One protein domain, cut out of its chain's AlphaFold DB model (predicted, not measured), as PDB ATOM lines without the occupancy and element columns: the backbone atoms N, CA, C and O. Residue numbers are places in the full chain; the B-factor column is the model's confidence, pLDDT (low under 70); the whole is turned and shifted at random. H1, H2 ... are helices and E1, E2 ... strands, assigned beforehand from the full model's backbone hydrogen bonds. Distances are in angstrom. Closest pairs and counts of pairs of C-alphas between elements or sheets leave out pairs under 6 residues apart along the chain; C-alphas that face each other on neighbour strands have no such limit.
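Overview. This is residues 44 to 175 of the 179 residues of an uncharacterized protein of Planctomycetes bacterium HG15A2 (UniProt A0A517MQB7). A six-stranded sheet, curled like part of a barrel, wraps round one helix, H3. H2 stands beside E6 and E5, H4 packs near the edge strand E4, and the first helix, H1, reaches outward from H2. The 132 printed residues have five named helices and six named strands, in the order H1 E1 H2 H3 H4 H5 E2 E3 E4 E5 E6; the class is mixed, helices and strands. The sheet runs E1 E6 E5 E2 E3 E4 and is mixed, with E1 and E6 parallel and the other neighbours antiparallel. The whole is compact, with a radius of gyration of the C-alphas of 14.5 A and spans of 46 by 34 by 28 A.

Arrangement. H1, residues 44 to 56, touches H2, residues 78 to 87, with residues 52 to 56 alone, at a shallow tilt of 4 degrees, opposite ways; the closest C-alphas, of Leu 56 and Gly 79, are 6.4 A apart. E1, residues 74 to 76, is parallel to E6, residues 171 to 174, with N 75 and O 171 at 2.8 A, within hydrogen-bond range. H2 stands at the sheet's level, its height over the sheet 0.7 A. H2 and H3, residues 90 to 99, touch only at the corner, the closest C-alphas being those of Ala 84 and Tyr 90, 4.8 A. H3 and H4, residues 103 to 111, make two layers with the twisted sheet, helices on one face of it. H5, residues 113 to 116, only grazes the sheet with residues 115 to 116. E2, E3 and E4, residues 118 to 125, 132 to 137 and 144 to 150, form a meander, each the antiparallel neighbour of the one before, with N 122 and O 135 at 2.9 A and N 134 and O 148 at 2.9 A. With E5, residues 159 to 166, they make a Greek key, the first strand pairing with the fourth; N 121 and O 162 are 2.9 A apart. E5 and E6 form a hairpin, with N 172 and O 165 at 2.8 A. Every O i to N i+4 pair is within hydrogen-bond range in H1, H2 and H4, and 5 of 6 in H3; H5 is too short for such a pair.

Along the chain. H1 begins at C-alpha 44, (224.626, 245.726, 221.675), and is 18.4 A from first to last C-alpha. E2 and E5 are each 23.5 A long. E6 ends at C-alpha 174, (245.444, 233.184, 209.239).

Size, cuts and confidence. The C-alphas farthest apart, of Asp 44 and Gln 110, are 46.1 A apart. The printed part has no cut. The link from H1 to E1 is long, with 17 residues. No printed residue is under 70 in pLDDT.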
ATOM      1  N   ASP A  44     224.345 245.583 223.111       88.75
ATOM      2  CA  ASP A  44     224.626 245.726 221.675       88.75
ATOM      3  C   ASP A  44     226.093 245.401 221.356       88.75
ATOM      4  O   ASP A  44     226.395 244.737 220.360       88.75
ATOM      5  N   GLN A  45     227.021 245.839 222.216       86.06
ATOM      6  CA  GLN A  45     228.447 245.529 222.082       86.06
ATOM      7  C   GLN A  45     228.702 244.026 222.216       86.06
ATOM      8  O   GLN A  45     229.400 243.442 221.381       86.06
ATOM      9  N   GLN A  46     228.086 243.378 223.206       90.81
ATOM     10  CA  GLN A  46     228.206 241.938 223.404       90.81
ATOM     11  C   GLN A  46     227.592 241.152 222.238       90.81
ATOM     12  O   GLN A  46     228.175 240.166 221.776       90.81
ATOM     13  N   ALA A  47     226.445 241.594 221.716       93.75
ATOM     14  CA  ALA A  47     225.815 240.995 220.544       93.75
ATOM     15  C   ALA A  47     226.710 241.114 219.301       93.75
ATOM     16  O   ALA A  47     226.899 240.122 218.591       93.75
ATOM     17  N   LYS A  48     227.324 242.285 219.074       92.75
ATOM     18  CA  LYS A  48     228.289 242.491 217.983       92.75
ATOM     19  C   LYS A  48     229.508 241.576 218.136       92.75
ATOM     20  O   LYS A  48     229.878 240.901 217.178       92.75
ATOM     21  N   ALA A  49     230.095 241.499 219.329       95.12
ATOM     22  CA  ALA A  49     231.242 240.632 219.604       95.12
ATOM     23  C   ALA A  49     230.914 239.145 219.373       95.12
ATOM     24  O   ALA A  49     231.692 238.409 218.763       95.12
ATOM     25  N   ASN A  50     229.732 238.699 219.805       96.38
ATOM     26  CA  ASN A  50     229.267 237.329 219.595       96.38
ATOM     27  C   ASN A  50     228.973 237.027 218.120       96.38
ATOM     28  O   ASN A  50     229.228 235.914 217.660       96.38
ATOM     29  N   ARG A  51     228.438 237.997 217.369       97.75
ATOM     30  CA  ARG A  51     228.274 237.883 215.915       97.75
ATOM     31  C   ARG A  51     229.633 237.694 215.245       97.75
ATOM     32  O   ARG A  51     229.811 236.678 214.580       97.75
ATOM     33  N   LEU A  52     230.580 238.592 215.512       97.69
ATOM     34  CA  LEU A  52     231.920 238.541 214.933       97.69
ATOM     35  C   LEU A  52     232.597 237.190 215.204       97.69
ATOM     36  O   LEU A  52     233.053 236.539 214.273       97.69
ATOM     37  N   ARG A  53     232.586 236.703 216.454       97.12
ATOM     38  CA  ARG A  53     233.154 235.384 216.794       97.12
ATOM     39  C   ARG A  53     232.593 234.243 215.953       97.12
ATOM     40  O   ARG A  53     233.348 233.359 215.576       97.12
ATOM     41  N   ARG A  54     231.283 234.239 215.692       97.25
ATOM     42  CA  ARG A  54     230.651 233.192 214.877       97.25
ATOM     43  C   ARG A  54     231.036 233.313 213.412       97.25
ATOM     44  O   ARG A  54     231.320 232.303 212.787       97.25
ATOM     45  N   GLU A  55     231.064 234.531 212.884       97.62
ATOM     46  CA  GLU A  55     231.420 234.782 211.485       97.62
ATOM     47  C   GLU A  55     232.862 234.373 211.183       97.62
ATOM     48  O   GLU A  55     233.110 233.750 210.156       97.62
ATOM     49  N   LEU A  56     233.784 234.602 212.122       97.38
ATOM     50  CA  LEU A  56     235.178 234.177 211.988       97.38
ATOM     51  C   LEU A  56     235.336 232.654 211.829       97.38
ATOM     52  O   LEU A  56     236.245 232.217 211.137       97.38
ATOM     53  N   LEU A  57     234.436 231.845 212.399       96.25
ATOM     54  CA  LEU A  57     234.480 230.379 212.275       96.25
ATOM     55  C   LEU A  57     234.074 229.869 210.886       96.25
ATOM     56  O   LEU A  57     234.301 228.701 210.583       96.25
ATOM     57  N   HIS A  58     233.434 230.704 210.065       95.69
ATOM     58  CA  HIS A  58     233.013 230.321 208.717       95.69
ATOM     59  C   HIS A  58     234.126 230.469 207.676       95.69
ATOM     60  O   HIS A  58     233.968 229.973 206.562       95.69
ATOM     61  N   PHE A  59     235.241 231.113 208.025       96.00
ATOM     62  CA  PHE A  59     236.415 231.154 207.165       96.00
ATOM     63  C   PHE A  59     237.147 229.819 207.242       96.00
ATOM     64  O   PHE A  59     237.612 229.410 208.307       96.00
ATOM     65  N   THR A  60     237.231 229.161 206.090       88.50
ATOM     66  CA  THR A  60     237.931 227.895 205.867       88.50
ATOM     67  C   THR A  60     238.939 228.122 204.751       88.50
ATOM     68  O   THR A  60     238.574 228.769 203.772       88.50
ATOM     69  N   GLY A  61     240.163 227.608 204.892       76.94
ATOM     70  CA  GLY A  61     241.334 227.953 204.075       76.94
ATOM     71  C   GLY A  61     241.048 228.389 202.630       76.94
ATOM     72  O   GLY A  61     240.678 227.579 201.783       76.94
ATOM     73  N   ASP A  62     241.257 229.679 202.357       83.00
ATOM     74  CA  ASP A  62     241.200 230.274 201.016       83.00
ATOM     75  C   ASP A  62     242.612 230.292 200.383       83.00
ATOM     76  O   ASP A  62     243.616 230.124 201.083       83.00
ATOM     77  N   LEU A  63     242.733 230.527 199.073       86.12
ATOM     78  CA  LEU A  63     243.993 230.808 198.365       86.12
ATOM     79  C   LEU A  63     244.263 232.312 198.186       86.12
ATOM     80  O   LEU A  63     245.405 232.694 197.928       86.12
ATOM     81  N   GLU A  64     243.255 233.173 198.339       91.88
ATOM     82  CA  GLU A  64     243.407 234.625 198.251       91.88
ATOM     83  C   GLU A  64     244.280 235.175 199.384       91.88
ATOM     84  O   GLU A  64     244.189 234.751 200.537       91.88
ATOM     85  N   ARG A  65     245.177 236.117 199.070       93.75
ATOM     86  CA  ARG A  65     246.114 236.690 200.044       93.75
ATOM     87  C   ARG A  65     246.235 238.191 199.862       93.75
ATOM     88  O   ARG A  65     246.499 238.675 198.761       93.75
ATOM     89  N   CYS A  66     246.151 238.909 200.972       95.88
ATOM     90  CA  CYS A  66     246.422 240.334 201.041       95.88
ATOM     91  C   CYS A  66     247.848 240.574 201.530       95.88
ATOM     92  O   CYS A  66     248.335 239.900 202.435       95.88
ATOM     93  N   PHE A  67     248.540 241.541 200.925       97.69
ATOM     94  CA  PHE A  67     249.887 241.920 201.345       97.69
ATOM     95  C   PHE A  67     249.827 242.959 202.452       97.69
ATOM     96  O   PHE A  67     249.139 243.973 202.325       97.69
ATOM     97  N   HIS A  68     250.632 242.765 203.492       97.56
ATOM     98  CA  HIS A  68     250.864 243.821 204.458       97.56
ATOM     99  C   HIS A  68     251.622 244.989 203.785       97.56
ATOM    100  O   HIS A  68     252.661 244.754 203.161       97.56
ATOM    101  N   PRO A  69     251.177 246.257 203.913       95.25
ATOM    102  CA  PRO A  69     251.772 247.382 203.181       95.25
ATOM    103  C   PRO A  69     253.249 247.644 203.504       95.25
ATOM    104  O   PRO A  69     254.042 247.884 202.593       95.25
ATOM    105  N   LEU A  70     253.624 247.582 204.789       95.12
ATOM    106  CA  LEU A  70     254.982 247.906 205.255       95.12
ATOM    107  C   LEU A  70     255.933 246.697 205.234       95.12
ATOM    108  O   LEU A  70     257.006 246.768 204.640       95.12
ATOM    109  N   ASN A  71     255.544 245.566 205.830       97.06
ATOM    110  CA  ASN A  71     256.315 244.326 205.775       97.06
ATOM    111  C   ASN A  71     255.829 243.415 204.635       97.06
ATOM    112  O   ASN A  71     254.978 242.555 204.833       97.06
ATOM    113  N   ARG A  72     256.401 243.554 203.433       96.25
ATOM    114  CA  ARG A  72     255.990 242.775 202.241       96.25
ATOM    115  C   ARG A  72     256.277 241.272 202.318       96.25
ATOM    116  O   ARG A  72     255.881 240.548 201.405       96.25
ATOM    117  N   ARG A  73     256.963 240.806 203.368       97.19
ATOM    118  CA  ARG A  73     257.116 239.376 203.667       97.19
ATOM    119  C   ARG A  73     255.934 238.815 204.449       97.19
ATOM    120  O   ARG A  73     255.854 237.600 204.562       97.19
ATOM    121  N   VAL A  74     255.052 239.666 204.969       98.62
ATOM    122  CA  VAL A  74     253.836 239.269 205.674       98.62
ATOM    123  C   VAL A  74     252.641 239.417 204.738       98.62
ATOM    124  O   VAL A  74     252.434 240.461 204.112       98.62
ATOM    125  N   ILE A  75     251.855 238.355 204.649       98.44
ATOM    126  CA  ILE A  75     250.565 238.310 203.967       98.44
ATOM    127  C   ILE A  75     249.509 237.801 204.944       98.44
ATOM    128  O   ILE A  75     249.844 237.256 205.993       98.44
ATOM    129  N   TYR A  76     248.237 237.978 204.622       98.38
ATOM    130  CA  TYR A  76     247.145 237.499 205.465       98.38
ATOM    131  C   TYR A  76     245.940 237.054 204.643       98.38
ATOM    132  O   TYR A  76     245.786 237.441 203.479       98.38
ATOM    133  N   THR A  77     245.129 236.186 205.239       98.19
ATOM    134  CA  THR A  77     243.936 235.597 204.622       98.19
ATOM    135  C   THR A  77     242.735 236.550 204.636       98.19
ATOM    136  O   THR A  77     242.719 237.519 205.408       98.19
ATOM    137  N   PRO A  78     241.688 236.265 203.834       97.62
ATOM    138  CA  PRO A  78     240.418 236.980 203.906       97.62
ATOM    139  C   PRO A  78     239.786 236.947 205.304       97.62
ATOM    140  O   PRO A  78     239.224 237.954 205.724       97.62
ATOM    141  N   GLY A  79     239.926 235.852 206.066       98.12
ATOM    142  CA  GLY A  79     239.418 235.778 207.440       98.12
ATOM    143  C   GLY A  79     240.081 236.782 208.386       98.12
ATOM    144  O   GLY A  79     239.405 237.473 209.151       98.12
ATOM    145  N   VAL A  80     241.405 236.935 208.293       98.38
ATOM    146  CA  VAL A  80     242.146 237.939 209.077       98.38
ATOM    147  C   VAL A  80     241.823 239.362 208.617       98.38
ATOM    148  O   VAL A  80     241.710 240.263 209.450       98.38
ATOM    149  N   GLN A  81     241.624 239.579 207.316       98.19
ATOM    150  CA  GLN A  81     241.163 240.872 206.811       98.19
ATOM    151  C   GLN A  81     239.777 241.224 207.362       98.19
ATOM    152  O   GLN A  81     239.586 242.317 207.892       98.19
ATOM    153  N   TYR A  82     238.834 240.284 207.298       98.12
ATOM    154  CA  TYR A  82     237.480 240.459 207.813       98.12
ATOM    155  C   TYR A  82     237.477 240.779 209.311       98.12
ATOM    156  O   TYR A  82     236.789 241.700 209.753       98.12
ATOM    157  N   LEU A  83     238.303 240.070 210.092       98.50
ATOM    158  CA  LEU A  83     238.542 240.392 211.496       98.50
ATOM    159  C   LEU A  83     238.963 241.856 211.662       98.50
ATOM    160  O   LEU A  83     238.375 242.572 212.473       98.50
ATOM    161  N   ALA A  84     239.977 242.300 210.916       98.31
ATOM    162  CA  ALA A  84     240.499 243.656 211.019       98.31
ATOM    163  C   ALA A  84     239.465 244.720 210.621       98.31
ATOM    164  O   ALA A  84     239.390 245.762 211.273       98.31
ATOM    165  N   GLU A  85     238.639 244.460 209.610       98.19
ATOM    166  CA  GLU A  85     237.582 245.371 209.162       98.19
ATOM    167  C   GLU A  85     236.452 245.495 210.192       98.19
ATOM    168  O   GLU A  85     236.138 246.600 210.640       98.19
ATOM    169  N   GLU A  86     235.875 244.377 210.637       98.06
ATOM    170  CA  GLU A  86     234.721 244.387 211.546       98.06
ATOM    171  C   GLU A  86     235.081 244.839 212.972       98.06
ATOM    172  O   GLU A  86     234.254 245.442 213.680       98.06
ATOM    173  N   ALA A  87     236.315 244.547 213.399       97.56
ATOM    174  CA  ALA A  87     236.843 244.904 214.711       97.56
ATOM    175  C   ALA A  87     237.586 246.250 214.742       97.56
ATOM    176  O   ALA A  87     237.964 246.678 215.828       97.56
ATOM    177  N   GLY A  88     237.827 246.897 213.594       97.56
ATOM    178  CA  GLY A  88     238.685 248.089 213.525       97.56
ATOM    179  C   GLY A  88     240.139 247.802 213.924       97.56
ATOM    180  O   GLY A  88     240.811 248.647 214.510       97.56
ATOM    181  N   ALA A  89     240.624 246.591 213.644       97.88
ATOM    182  CA  ALA A  89     241.831 246.014 214.226       97.88
ATOM    183  C   ALA A  89     242.971 245.784 213.223       97.88
ATOM    184  O   ALA A  89     243.783 244.883 213.412       97.88
ATOM    185  N   TYR A  90     243.084 246.608 212.177       98.44
ATOM    186  CA  TYR A  90     244.254 246.566 211.285       98.44
ATOM    187  C   TYR A  90     245.577 246.751 212.044       98.44
ATOM    188  O   TYR A  90     246.573 246.115 211.712       98.44
ATOM    189  N   TRP A  91     245.546 247.505 213.147       98.31
ATOM    190  CA  TRP A  91     246.682 247.660 214.051       98.31
ATOM    191  C   TRP A  91     247.187 246.327 214.632       98.31
ATOM    192  O   TRP A  91     248.361 246.234 214.975       98.31
ATOM    193  N   LEU A  92     246.341 245.293 214.760       98.75
ATOM    194  CA  LEU A  92     246.761 243.974 215.246       98.75
ATOM    195  C   LEU A  92     247.637 243.275 214.202       98.75
ATOM    196  O   LEU A  92     248.662 242.688 214.547       98.75
ATOM    197  N   ILE A  93     247.264 243.390 212.924       98.75
ATOM    198  CA  ILE A  93     248.070 242.904 211.801       98.75
ATOM    199  C   ILE A  93     249.397 243.674 211.765       98.75
ATOM    200  O   ILE A  93     250.454 243.046 211.698       98.75
ATOM    201  N   ASP A  94     249.352 245.005 211.893       98.56
ATOM    202  CA  ASP A  94     250.550 245.853 211.934       98.56
ATOM    203  C   ASP A  94     251.479 245.470 213.098       98.56
ATOM    204  O   ASP A  94     252.693 245.346 212.918       98.56
ATOM    205  N   ALA A  95     250.917 245.240 214.291       98.62
ATOM    206  CA  ALA A  95     251.664 244.856 215.482       98.62
ATOM    207  C   ALA A  95     252.394 243.525 215.272       98.62
ATOM    208  O   ALA A  95     253.614 243.472 215.434       98.62
ATOM    209  N   ILE A  96     251.687 242.479 214.830       98.75
ATOM    210  CA  ILE A  96     252.289 241.172 214.528       98.75
ATOM    211  C   ILE A  96     253.370 241.325 213.451       98.75
ATOM    212  O   ILE A  96     254.508 240.892 213.640       98.75
ATOM    213  N   ALA A  97     253.057 241.999 212.343       98.62
ATOM    214  CA  ALA A  97     253.979 242.168 211.225       98.62
ATOM    215  C   ALA A  97     255.246 242.957 211.591       98.62
ATOM    216  O   ALA A  97     256.297 242.719 210.991       98.62
ATOM    217  N   SER A  98     255.169 243.872 212.563       98.44
ATOM    218  CA  SER A  98     256.323 244.639 213.057       98.44
ATOM    219  C   SER A  98     257.343 243.779 213.810       98.44
ATOM    220  O   SER A  98     258.541 244.066 213.782       98.44
ATOM    221  N   TRP A  99     256.888 242.693 214.441       98.50
ATOM    222  CA  TRP A  99     257.756 241.746 215.130       98.50
ATOM    223  C   TRP A  99     258.444 240.779 214.171       98.50
ATOM    224  O   TRP A  99     259.595 240.409 214.414       98.50
ATOM    225  N   ILE A 100     257.785 240.387 213.079       98.06
ATOM    226  CA  ILE A 100     258.340 239.455 212.091       98.06
ATOM    227  C   ILE A 100     259.588 240.054 211.427       98.06
ATOM    228  O   ILE A 100     259.513 241.002 210.645       98.06
ATOM    229  N   GLY A 101     260.750 239.463 211.715       96.44
ATOM    230  CA  GLY A 101     262.060 239.929 211.243       96.44
ATOM    231  C   GLY A 101     262.745 240.962 212.148       96.44
ATOM    232  O   GLY A 101     263.849 241.401 211.830       96.44
ATOM    233  N   SER A 102     262.132 241.335 213.276       98.12
ATOM    234  CA  SER A 102     262.781 242.143 214.316       98.12
ATOM    235  C   SER A 102     263.957 241.402 214.967       98.12
ATOM    236  O   SER A 102     264.077 240.179 214.868       98.12
ATOM    237  N   HIS A 103     264.812 242.133 215.689       98.19
ATOM    238  CA  HIS A 103     265.945 241.540 216.406       98.19
ATOM    239  C   HIS A 103     265.511 240.431 217.378       98.19
ATOM    240  O   HIS A 103     266.068 239.337 217.333       98.19
ATOM    241  N   SER A 104     264.480 240.682 218.192       98.00
ATOM    242  CA  SER A 104     263.953 239.704 219.152       98.00
ATOM    243  C   SER A 104     263.404 238.456 218.462       98.00
ATOM    244  O   SER A 104     263.645 237.345 218.919       98.00
ATOM    245  N   PHE A 105     262.715 238.623 217.330       98.25
ATOM    246  CA  PHE A 105     262.203 237.498 216.547       98.25
ATOM    247  C   PHE A 105     263.332 236.641 215.964       98.25
ATOM    248  O   PHE A 105     263.299 235.417 216.060       98.25
ATOM    249  N   VAL A 106     264.366 237.279 215.403       97.88
ATOM    250  CA  VAL A 106     265.540 236.572 214.869       97.88
ATOM    251  C   VAL A 106     266.280 235.820 215.977       97.88
ATOM    252  O   VAL A 106     266.682 234.679 215.764       97.88
ATOM    253  N   GLN A 107     266.427 236.417 217.163       98.19
ATOM    254  CA  GLN A 107     267.025 235.741 218.315       98.19
ATOM    255  C   GLN A 107     266.190 234.548 218.789       98.19
ATOM    256  O   GLN A 107     266.757 233.491 219.050       98.19
ATOM    257  N   ALA A 108     264.863 234.685 218.856       97.88
ATOM    258  CA  ALA A 108     263.980 233.584 219.230       97.88
ATOM    259  C   ALA A 108     264.106 232.406 218.249       97.88
ATOM    260  O   ALA A 108     264.289 231.272 218.676       97.88
ATOM    261  N   ILE A 109     264.124 232.677 216.939       97.44
ATOM    262  CA  ILE A 109     264.348 231.658 215.899       97.44
ATOM    263  C   ILE A 109     265.700 230.942 216.047       97.44
ATOM    264  O   ILE A 109     265.802 229.754 215.755       97.44
ATOM    265  N   GLN A 110     266.751 231.650 216.469       97.50
ATOM    266  CA  GLN A 110     268.066 231.037 216.702       97.50
ATOM    267  C   GLN A 110     268.072 230.100 217.917       97.50
ATOM    268  O   GLN A 110     268.935 229.231 218.005       97.50
ATOM    269  N   GLN A 111     267.149 230.299 218.858       97.25
ATOM    270  CA  GLN A 111     267.008 229.477 220.058       97.25
ATOM    271  C   GLN A 111     266.035 228.310 219.853       97.25
ATOM    272  O   GLN A 111     266.223 227.259 220.459       97.25
ATOM    273  N   ASP A 112     265.026 228.486 218.998       97.50
ATOM    274  CA  ASP A 112     264.037 227.467 218.659       97.50
ATOM    275  C   ASP A 112     263.731 227.486 217.155       97.50
ATOM    276  O   ASP A 112     263.011 228.348 216.642       97.50
ATOM    277  N   GLU A 113     264.267 226.499 216.437       95.06
ATOM    278  CA  GLU A 113     264.118 226.387 214.985       95.06
ATOM    279  C   GLU A 113     262.667 226.148 214.542       95.06
ATOM    280  O   GLU A 113     262.324 226.476 213.404       95.06
ATOM    281  N   ARG A 114     261.779 225.644 215.416       95.12
ATOM    282  CA  ARG A 114     260.356 225.434 215.076       95.12
ATOM    283  C   ARG A 114     259.682 226.742 214.667       95.12
ATOM    284  O   ARG A 114     258.863 226.750 213.743       95.12
ATOM    285  N   LEU A 115     260.111 227.852 215.275       96.88
ATOM    286  CA  LEU A 115     259.631 229.203 214.989       96.88
ATOM    287  C   LEU A 115     259.909 229.657 213.550       96.88
ATOM    288  O   LEU A 115     259.337 230.651 213.120       96.88
ATOM    289  N   GLN A 116     260.752 228.948 212.787       95.81
ATOM    290  CA  GLN A 116     260.964 229.206 211.358       95.81
ATOM    291  C   GLN A 116     259.803 228.733 210.476       95.81
ATOM    292  O   GLN A 116     259.768 229.078 209.295       95.81
ATOM    293  N   THR A 117     258.880 227.932 211.020       96.75
ATOM    294  CA  THR A 117     257.794 227.306 210.253       96.75
ATOM    295  C   THR A 117     256.423 227.803 210.679       96.75
ATOM    296  O   THR A 117     255.676 228.296 209.840       96.75
ATOM    297  N   VAL A 118     256.088 227.712 211.964       97.69
ATOM    298  CA  VAL A 118     254.791 228.127 212.493       97.69
ATOM    299  C   VAL A 118     254.942 228.645 213.915       97.69
ATOM    300  O   VAL A 118     255.782 228.173 214.677       97.69
ATOM    301  N   HIS A 119     254.133 229.638 214.260       98.00
ATOM    302  CA  HIS A 119     253.985 230.126 215.623       98.00
ATOM    303  C   HIS A 119     252.608 230.771 215.813       98.00
ATOM    304  O   HIS A 119     251.953 231.204 214.855       98.00
ATOM    305  N   PHE A 120     252.168 230.859 217.065       98.62
ATOM    306  CA  PHE A 120     250.784 231.177 217.406       98.62
ATOM    307  C   PHE A 120     250.709 232.488 218.177       98.62
ATOM    308  O   PHE A 120     251.337 232.626 219.227       98.62
ATOM    309  N   TRP A 121     249.948 233.450 217.654       98.81
ATOM    310  CA  TRP A 121     249.723 234.734 218.305       98.81
ATOM    311  C   TRP A 121     248.382 234.761 219.007       98.81
ATOM    312  O   TRP A 121     247.382 234.285 218.469       98.81
ATOM    313  N   ARG A 122     248.358 235.393 220.175       98.75
ATOM    314  CA  ARG A 122     247.149 235.587 220.960       98.75
ATOM    315  C   ARG A 122     247.097 236.994 221.520       98.75
ATOM    316  O   ARG A 122     248.016 237.421 222.218       98.75
ATOM    317  N   LEU A 123     246.009 237.694 221.217       98.88
ATOM    318  CA  LEU A 123     245.648 238.946 221.869       98.88
ATOM    319  C   LEU A 123     244.642 238.634 222.973       98.88
ATOM    320  O   LEU A 123     243.598 238.043 222.698       98.88
ATOM    321  N   GLU A 124     244.921 239.071 224.194       98.75
ATOM    322  CA  GLU A 124     243.986 239.012 225.319       98.75
ATOM    323  C   GLU A 124     243.689 240.423 225.803       98.75
ATOM    324  O   GLU A 124     244.611 241.207 226.025       98.75
ATOM    325  N   VAL A 125     242.406 240.753 225.936       98.56
ATOM    326  CA  VAL A 125     241.928 242.079 226.332       98.56
ATOM    327  C   VAL A 125     241.315 241.989 227.717       98.56
ATOM    328  O   VAL A 125     240.370 241.231 227.946       98.56
ATOM    329  N   ASP A 126     241.825 242.806 228.624       98.19
ATOM    330  CA  ASP A 126     241.273 242.961 229.956       98.19
ATOM    331  C   ASP A 126     239.941 243.725 229.892       98.19
ATOM    332  O   ASP A 126     239.840 244.809 229.306       98.19
ATOM    333  N   SER A 127     238.886 243.150 230.471       94.00
ATOM    334  CA  SER A 127     237.532 243.700 230.361       94.00
ATOM    335  C   SER A 127     237.330 244.995 231.144       94.00
ATOM    336  O   SER A 127     236.456 245.778 230.777       94.00
ATOM    337  N   GLU A 128     238.109 245.223 232.203       94.94
ATOM    338  CA  GLU A 128     237.940 246.373 233.095       94.94
ATOM    339  C   GLU A 128     238.793 247.560 232.641       94.94
ATOM    340  O   GLU A 128     238.286 248.655 232.403       94.94
ATOM    341  N   SER A 129     240.096 247.336 232.483       97.12
ATOM    342  CA  SER A 129     241.081 248.359 232.129       97.12
ATOM    343  C   SER A 129     241.159 248.639 230.632       97.12
ATOM    344  O   SER A 129     241.682 249.682 230.240       97.12
ATOM    345  N   ARG A 130     240.664 247.715 229.791       97.31
ATOM    346  CA  ARG A 130     240.816 247.746 228.327       97.31
ATOM    347  C   ARG A 130     242.267 247.701 227.844       97.31
ATOM    348  O   ARG A 130     242.515 247.912 226.656       97.31
ATOM    349  N   ALA A 131     243.214 247.396 228.729       98.50
ATOM    350  CA  ALA A 131     244.560 247.020 228.336       98.50
ATOM    351  C   ALA A 131     244.533 245.659 227.628       98.50
ATOM    352  O   ALA A 131     243.625 244.852 227.831       98.50
ATOM    353  N   ALA A 132     245.535 245.394 226.800       98.69
ATOM    354  CA  ALA A 132     245.687 244.104 226.154       98.69
ATOM    355  C   ALA A 132     247.135 243.622 226.181       98.69
ATOM    356  O   ALA A 132     248.082 244.407 226.290       98.69
ATOM    357  N   ILE A 133     247.301 242.310 226.075       98.81
ATOM    358  CA  ILE A 133     248.602 241.664 225.938       98.81
ATOM    359  C   ILE A 133     248.563 240.842 224.657       98.81
ATOM    360  O   ILE A 133     247.707 239.975 224.490       98.81
ATOM    361  N   LEU A 134     249.481 241.146 223.744       98.88
ATOM    362  CA  LEU A 134     249.737 240.347 222.557       98.88
ATOM    363  C   LEU A 134     250.942 239.452 222.839       98.88
ATOM    364  O   LEU A 134     252.021 239.948 223.161       98.88
ATOM    365  N   THR A 135     250.758 238.144 222.718       98.81
ATOM    366  CA  THR A 135     251.817 237.152 222.923       98.81
ATOM    367  C   THR A 135     252.016 236.308 221.675       98.81
ATOM    368  O   THR A 135     251.066 236.092 220.924       98.81
ATOM    369  N   ALA A 136     253.242 235.829 221.467       98.75
ATOM    370  CA  ALA A 136     253.561 234.798 220.487       98.75
ATOM    371  C   ALA A 136     254.216 233.603 221.188       98.75
ATOM    372  O   ALA A 136     255.168 233.786 221.950       98.75
ATOM    373  N   VAL A 137     253.719 232.396 220.919       98.56
ATOM    374  CA  VAL A 137     254.222 231.130 221.480       98.56
ATOM    375  C   VAL A 137     254.620 230.163 220.366       98.56
ATOM    376  O   VAL A 137     254.075 230.228 219.260       98.56
ATOM    377  N   ALA A 138     255.570 229.268 220.654       97.69
ATOM    378  CA  ALA A 138     255.965 228.209 219.725       97.69
ATOM    379  C   ALA A 138     254.872 227.138 219.587       97.69
ATOM    380  O   ALA A 138     254.603 226.679 218.483       97.69
ATOM    381  N   ASP A 139     254.218 226.783 220.698       95.94
ATOM    382  CA  ASP A 139     253.086 225.856 220.747       95.94
ATOM    383  C   ASP A 139     252.232 226.104 222.007       95.94
ATOM    384  O   ASP A 139     252.582 226.886 222.901       95.94
ATOM    385  N   LYS A 140     251.079 225.442 222.088       91.62
ATOM    386  CA  LYS A 140     250.151 225.517 223.211       91.62
ATOM    387  C   LYS A 140     250.820 225.076 224.516       91.62
ATOM    388  O   LYS A 140     251.264 223.942 224.660       91.62
ATOM    389  N   GLY A 141     250.762 225.951 225.519       92.50
ATOM    390  CA  GLY A 141     251.303 225.690 226.857       92.50
ATOM    391  C   GLY A 141     252.781 226.046 227.011       92.50
ATOM    392  O   GLY A 141     253.325 225.875 228.100       92.50
ATOM    393  N   GLU A 142     253.418 226.566 225.963       96.00
ATOM    394  CA  GLU A 142     254.788 227.062 226.031       96.00
ATOM    395  C   GLU A 142     254.862 228.531 226.466       96.00
ATOM    396  O   GLU A 142     253.879 229.275 226.444       96.00
ATOM    397  N   SER A 143     256.060 228.950 226.882       96.81
ATOM    398  CA  SER A 143     256.318 230.347 227.236       96.81
ATOM    399  C   SER A 143     256.310 231.234 225.993       96.81
ATOM    400  O   SER A 143     256.787 230.838 224.929       96.81
ATOM    401  N   ALA A 144     255.803 232.457 226.137       98.31
ATOM    402  CA  ALA A 144     255.819 233.430 225.054       98.31
ATOM    403  C   ALA A 144     257.255 233.879 224.745       98.31
ATOM    404  O   ALA A 144     257.983 234.302 225.644       98.31
ATOM    405  N   PHE A 145     257.648 233.821 223.471       98.38
ATOM    406  CA  PHE A 145     258.938 234.344 223.005       98.38
ATOM    407  C   PHE A 145     258.854 235.835 222.636       98.38
ATOM    408  O   PHE A 145     259.871 236.523 222.572       98.38
ATOM    409  N   ILE A 146     257.636 236.351 222.430       98.62
ATOM    410  CA  ILE A 146     257.332 237.779 222.290       98.62
ATOM    411  C   ILE A 146     256.125 238.108 223.162       98.62
ATOM    412  O   ILE A 146     255.111 237.412 223.112       98.62
ATOM    413  N   THR A 147     256.227 239.216 223.895       98.75
ATOM    414  CA  THR A 147     255.127 239.820 224.649       98.75
ATOM    415  C   THR A 147     255.107 241.315 224.371       98.75
ATOM    416  O   THR A 147     256.104 242.008 224.573       98.75
ATOM    417  N   GLN A 148     253.961 241.827 223.937       98.69
ATOM    418  CA  GLN A 148     253.722 243.247 223.730       98.69
ATOM    419  C   GLN A 148     252.547 243.699 224.593       98.69
ATOM    420  O   GLN A 148     251.424 243.214 224.455       98.69
ATOM    421  N   HIS A 149     252.809 244.674 225.458       98.62
ATOM    422  CA  HIS A 149     251.775 245.342 226.237       98.62
ATOM    423  C   HIS A 149     251.121 246.447 225.408       98.62
ATOM    424  O   HIS A 149     251.803 247.303 224.838       98.62
ATOM    425  N   ILE A 150     249.795 246.440 225.373       98.56
ATOM    426  CA  ILE A 150     248.960 247.431 224.702       98.56
ATOM    427  C   ILE A 150     248.190 248.167 225.804       98.56
ATOM    428  O   ILE A 150     247.306 247.573 226.422       98.56
ATOM    429  N   PRO A 151     248.512 249.442 226.097       97.88
ATOM    430  CA  PRO A 151     247.916 250.156 227.230       97.88
ATOM    431  C   PRO A 151     246.397 250.318 227.144       97.88
ATOM    432  O   PRO A 151     245.738 250.437 228.170       97.88
ATOM    433  N   PHE A 152     245.850 250.352 225.927       97.81
ATOM    434  CA  PHE A 152     244.422 250.490 225.685       97.81
ATOM    435  C   PHE A 152     244.046 249.980 224.292       97.81
ATOM    436  O   PHE A 152     244.770 250.228 223.325       97.81
ATOM    437  N   THR A 153     242.888 249.330 224.178       97.75
ATOM    438  CA  THR A 153     242.266 248.981 222.899       97.75
ATOM    439  C   THR A 153     240.738 248.954 222.984       97.75
ATOM    440  O   THR A 153     240.134 248.562 223.989       97.75
ATOM    441  N   ASP A 154     240.089 249.313 221.884       95.50
ATOM    442  CA  ASP A 154     238.656 249.156 221.641       95.50
ATOM    443  C   ASP A 154     238.300 247.809 220.982       95.50
ATOM    444  O   ASP A 154     237.142 247.587 220.630       95.50
ATOM    445  N   PHE A 155     239.260 246.877 220.878       97.81
ATOM    446  CA  PHE A 155     239.038 245.556 220.291       97.81
ATOM    447  C   PHE A 155     237.834 244.836 220.929       97.81
ATOM    448  O   PHE A 155     237.792 244.649 222.149       97.81
ATOM    449  N   PRO A 156     236.836 244.413 220.142       96.94
ATOM    450  CA  PRO A 156     235.537 244.026 220.679       96.94
ATOM    451  C   PRO A 156     235.529 242.646 221.349       96.94
ATOM    452  O   PRO A 156     234.590 242.336 222.080       96.94
ATOM    453  N   LEU A 157     236.529 241.795 221.100       97.88
ATOM    454  CA  LEU A 157     236.586 240.447 221.670       97.88
ATOM    455  C   LEU A 157     237.500 240.413 222.896       97.88
ATOM    456  O   LEU A 157     238.533 241.069 222.929       97.88
ATOM    457  N   ALA A 158     237.161 239.574 223.878       97.94
ATOM    458  CA  ALA A 158     238.032 239.339 225.036       97.94
ATOM    459  C   ALA A 158     239.370 238.681 224.650       97.94
ATOM    460  O   ALA A 158     240.367 238.831 225.344       97.94
ATOM    461  N   SER A 159     239.389 237.923 223.552       98.44
ATOM    462  CA  SER A 159     240.613 237.391 222.960       98.44
ATOM    463  C   SER A 159     240.400 236.985 221.506       98.44
ATOM    464  O   SER A 159     239.257 236.774 221.079       98.44
ATOM    465  N   ILE A 160     241.504 236.880 220.769       98.69
ATOM    466  CA  ILE A 160     241.571 236.290 219.431       98.69
ATOM    467  C   ILE A 160     242.927 235.609 219.239       98.69
ATOM    468  O   ILE A 160     243.948 236.115 219.712       98.69
ATOM    469  N   ASP A 161     242.921 234.485 218.531       98.50
ATOM    470  CA  ASP A 161     244.132 233.809 218.080       98.50
ATOM    471  C   ASP A 161     244.349 234.102 216.592       98.50
ATOM    472  O   ASP A 161     243.407 234.060 215.797       98.50
ATOM    473  N   VAL A 162     245.594 234.393 216.219       98.56
ATOM    474  CA  VAL A 162     246.039 234.563 214.832       98.56
ATOM    475  C   VAL A 162     247.283 233.705 214.649       98.56
ATOM    476  O   VAL A 162     248.280 233.866 215.349       98.56
ATOM    477  N   TRP A 163     247.228 232.744 213.740       98.38
ATOM    478  CA  TRP A 163     248.342 231.838 213.488       98.38
ATOM    479  C   TRP A 163     249.216 232.408 212.382       98.38
ATOM    480  O   TRP A 163     248.738 233.146 211.522       98.38
ATOM    481  N   CYS A 164     250.511 232.113 212.430       98.44
ATOM    482  CA  CYS A 164     251.475 232.620 211.468       98.44
ATOM    483  C   CYS A 164     252.342 231.471 210.969       98.44
ATOM    484  O   CYS A 164     253.053 230.852 211.757       98.44
ATOM    485  N   GLY A 165     252.272 231.187 209.670       98.00
ATOM    486  CA  GLY A 165     253.020 230.110 209.022       98.00
ATOM    487  C   GLY A 165     253.924 230.633 207.912       98.00
ATOM    488  O   GLY A 165     253.555 231.576 207.213       98.00
ATOM    489  N   PHE A 166     255.093 230.025 207.733       98.00
ATOM    490  CA  PHE A 166     256.046 230.354 206.678       98.00
ATOM    491  C   PHE A 166     256.034 229.298 205.573       98.00
ATOM    492  O   PHE A 166     256.274 228.120 205.825       98.00
ATOM    493  N   ASP A 167     255.807 229.724 204.330       95.19
ATOM    494  CA  ASP A 167     255.773 228.839 203.153       95.19
ATOM    495  C   ASP A 167     257.122 228.755 202.403       95.19
ATOM    496  O   ASP A 167     257.203 228.231 201.293       95.19
ATOM    497  N   GLY A 168     258.191 229.313 202.982       95.88
ATOM    498  CA  GLY A 168     259.490 229.490 202.324       95.88
ATOM    499  C   GLY A 168     259.666 230.854 201.644       95.88
ATOM    500  O   GLY A 168     260.791 231.232 201.308       95.88
ATOM    501  N   ARG A 169     258.590 231.632 201.482       96.12
ATOM    502  CA  ARG A 169     258.598 232.957 200.846       96.12
ATOM    503  C   ARG A 169     257.913 234.028 201.696       96.12
ATOM    504  O   ARG A 169     258.490 235.103 201.888       96.12
ATOM    505  N   TYR A 170     256.725 233.744 202.213       98.00
ATOM    506  CA  TYR A 170     255.877 234.650 202.971       98.00
ATOM    507  C   TYR A 170     255.487 234.062 204.327       98.00
ATOM    508  O   TYR A 170     255.239 232.869 204.470       98.00
ATOM    509  N   TRP A 171     255.403 234.945 205.316       98.38
ATOM    510  CA  TRP A 171     254.719 234.710 206.579       98.38
ATOM    511  C   TRP A 171     253.237 235.005 206.374       98.38
ATOM    512  O   TRP A 171     252.867 236.146 206.109       98.38
ATOM    513  N   THR A 172     252.396 233.986 206.458       98.38
ATOM    514  CA  THR A 172     250.949 234.110 206.288       98.38
ATOM    515  C   THR A 172     250.287 234.163 207.650       98.38
ATOM    516  O   THR A 172     250.434 233.215 208.416       98.38
ATOM    517  N   LEU A 173     249.543 235.233 207.927       98.62
ATOM    518  CA  LEU A 173     248.626 235.313 209.059       98.62
ATOM    519  C   LEU A 173     247.267 234.731 208.665       98.62
ATOM    520  O   LEU A 173     246.715 235.113 207.631       98.62
ATOM    521  N   TYR A 174     246.729 233.838 209.484       98.44
ATOM    522  CA  TYR A 174     245.444 233.184 209.239       98.44
ATOM    523  C   TYR A 174     244.722 232.856 210.549       98.44
ATOM    524  O   TYR A 174     245.333 232.804 211.620       98.44
ATOM    525  N   LEU A 175     243.403 232.678 210.482       98.19
ATOM    526  CA  LEU A 175     242.604 232.259 211.631       98.19
ATOM    527  C   LEU A 175     242.802 230.758 211.909       98.19
ATOM    528  O   LEU A 175     243.034 229.996 210.973       98.19
TER     529      LEU A 175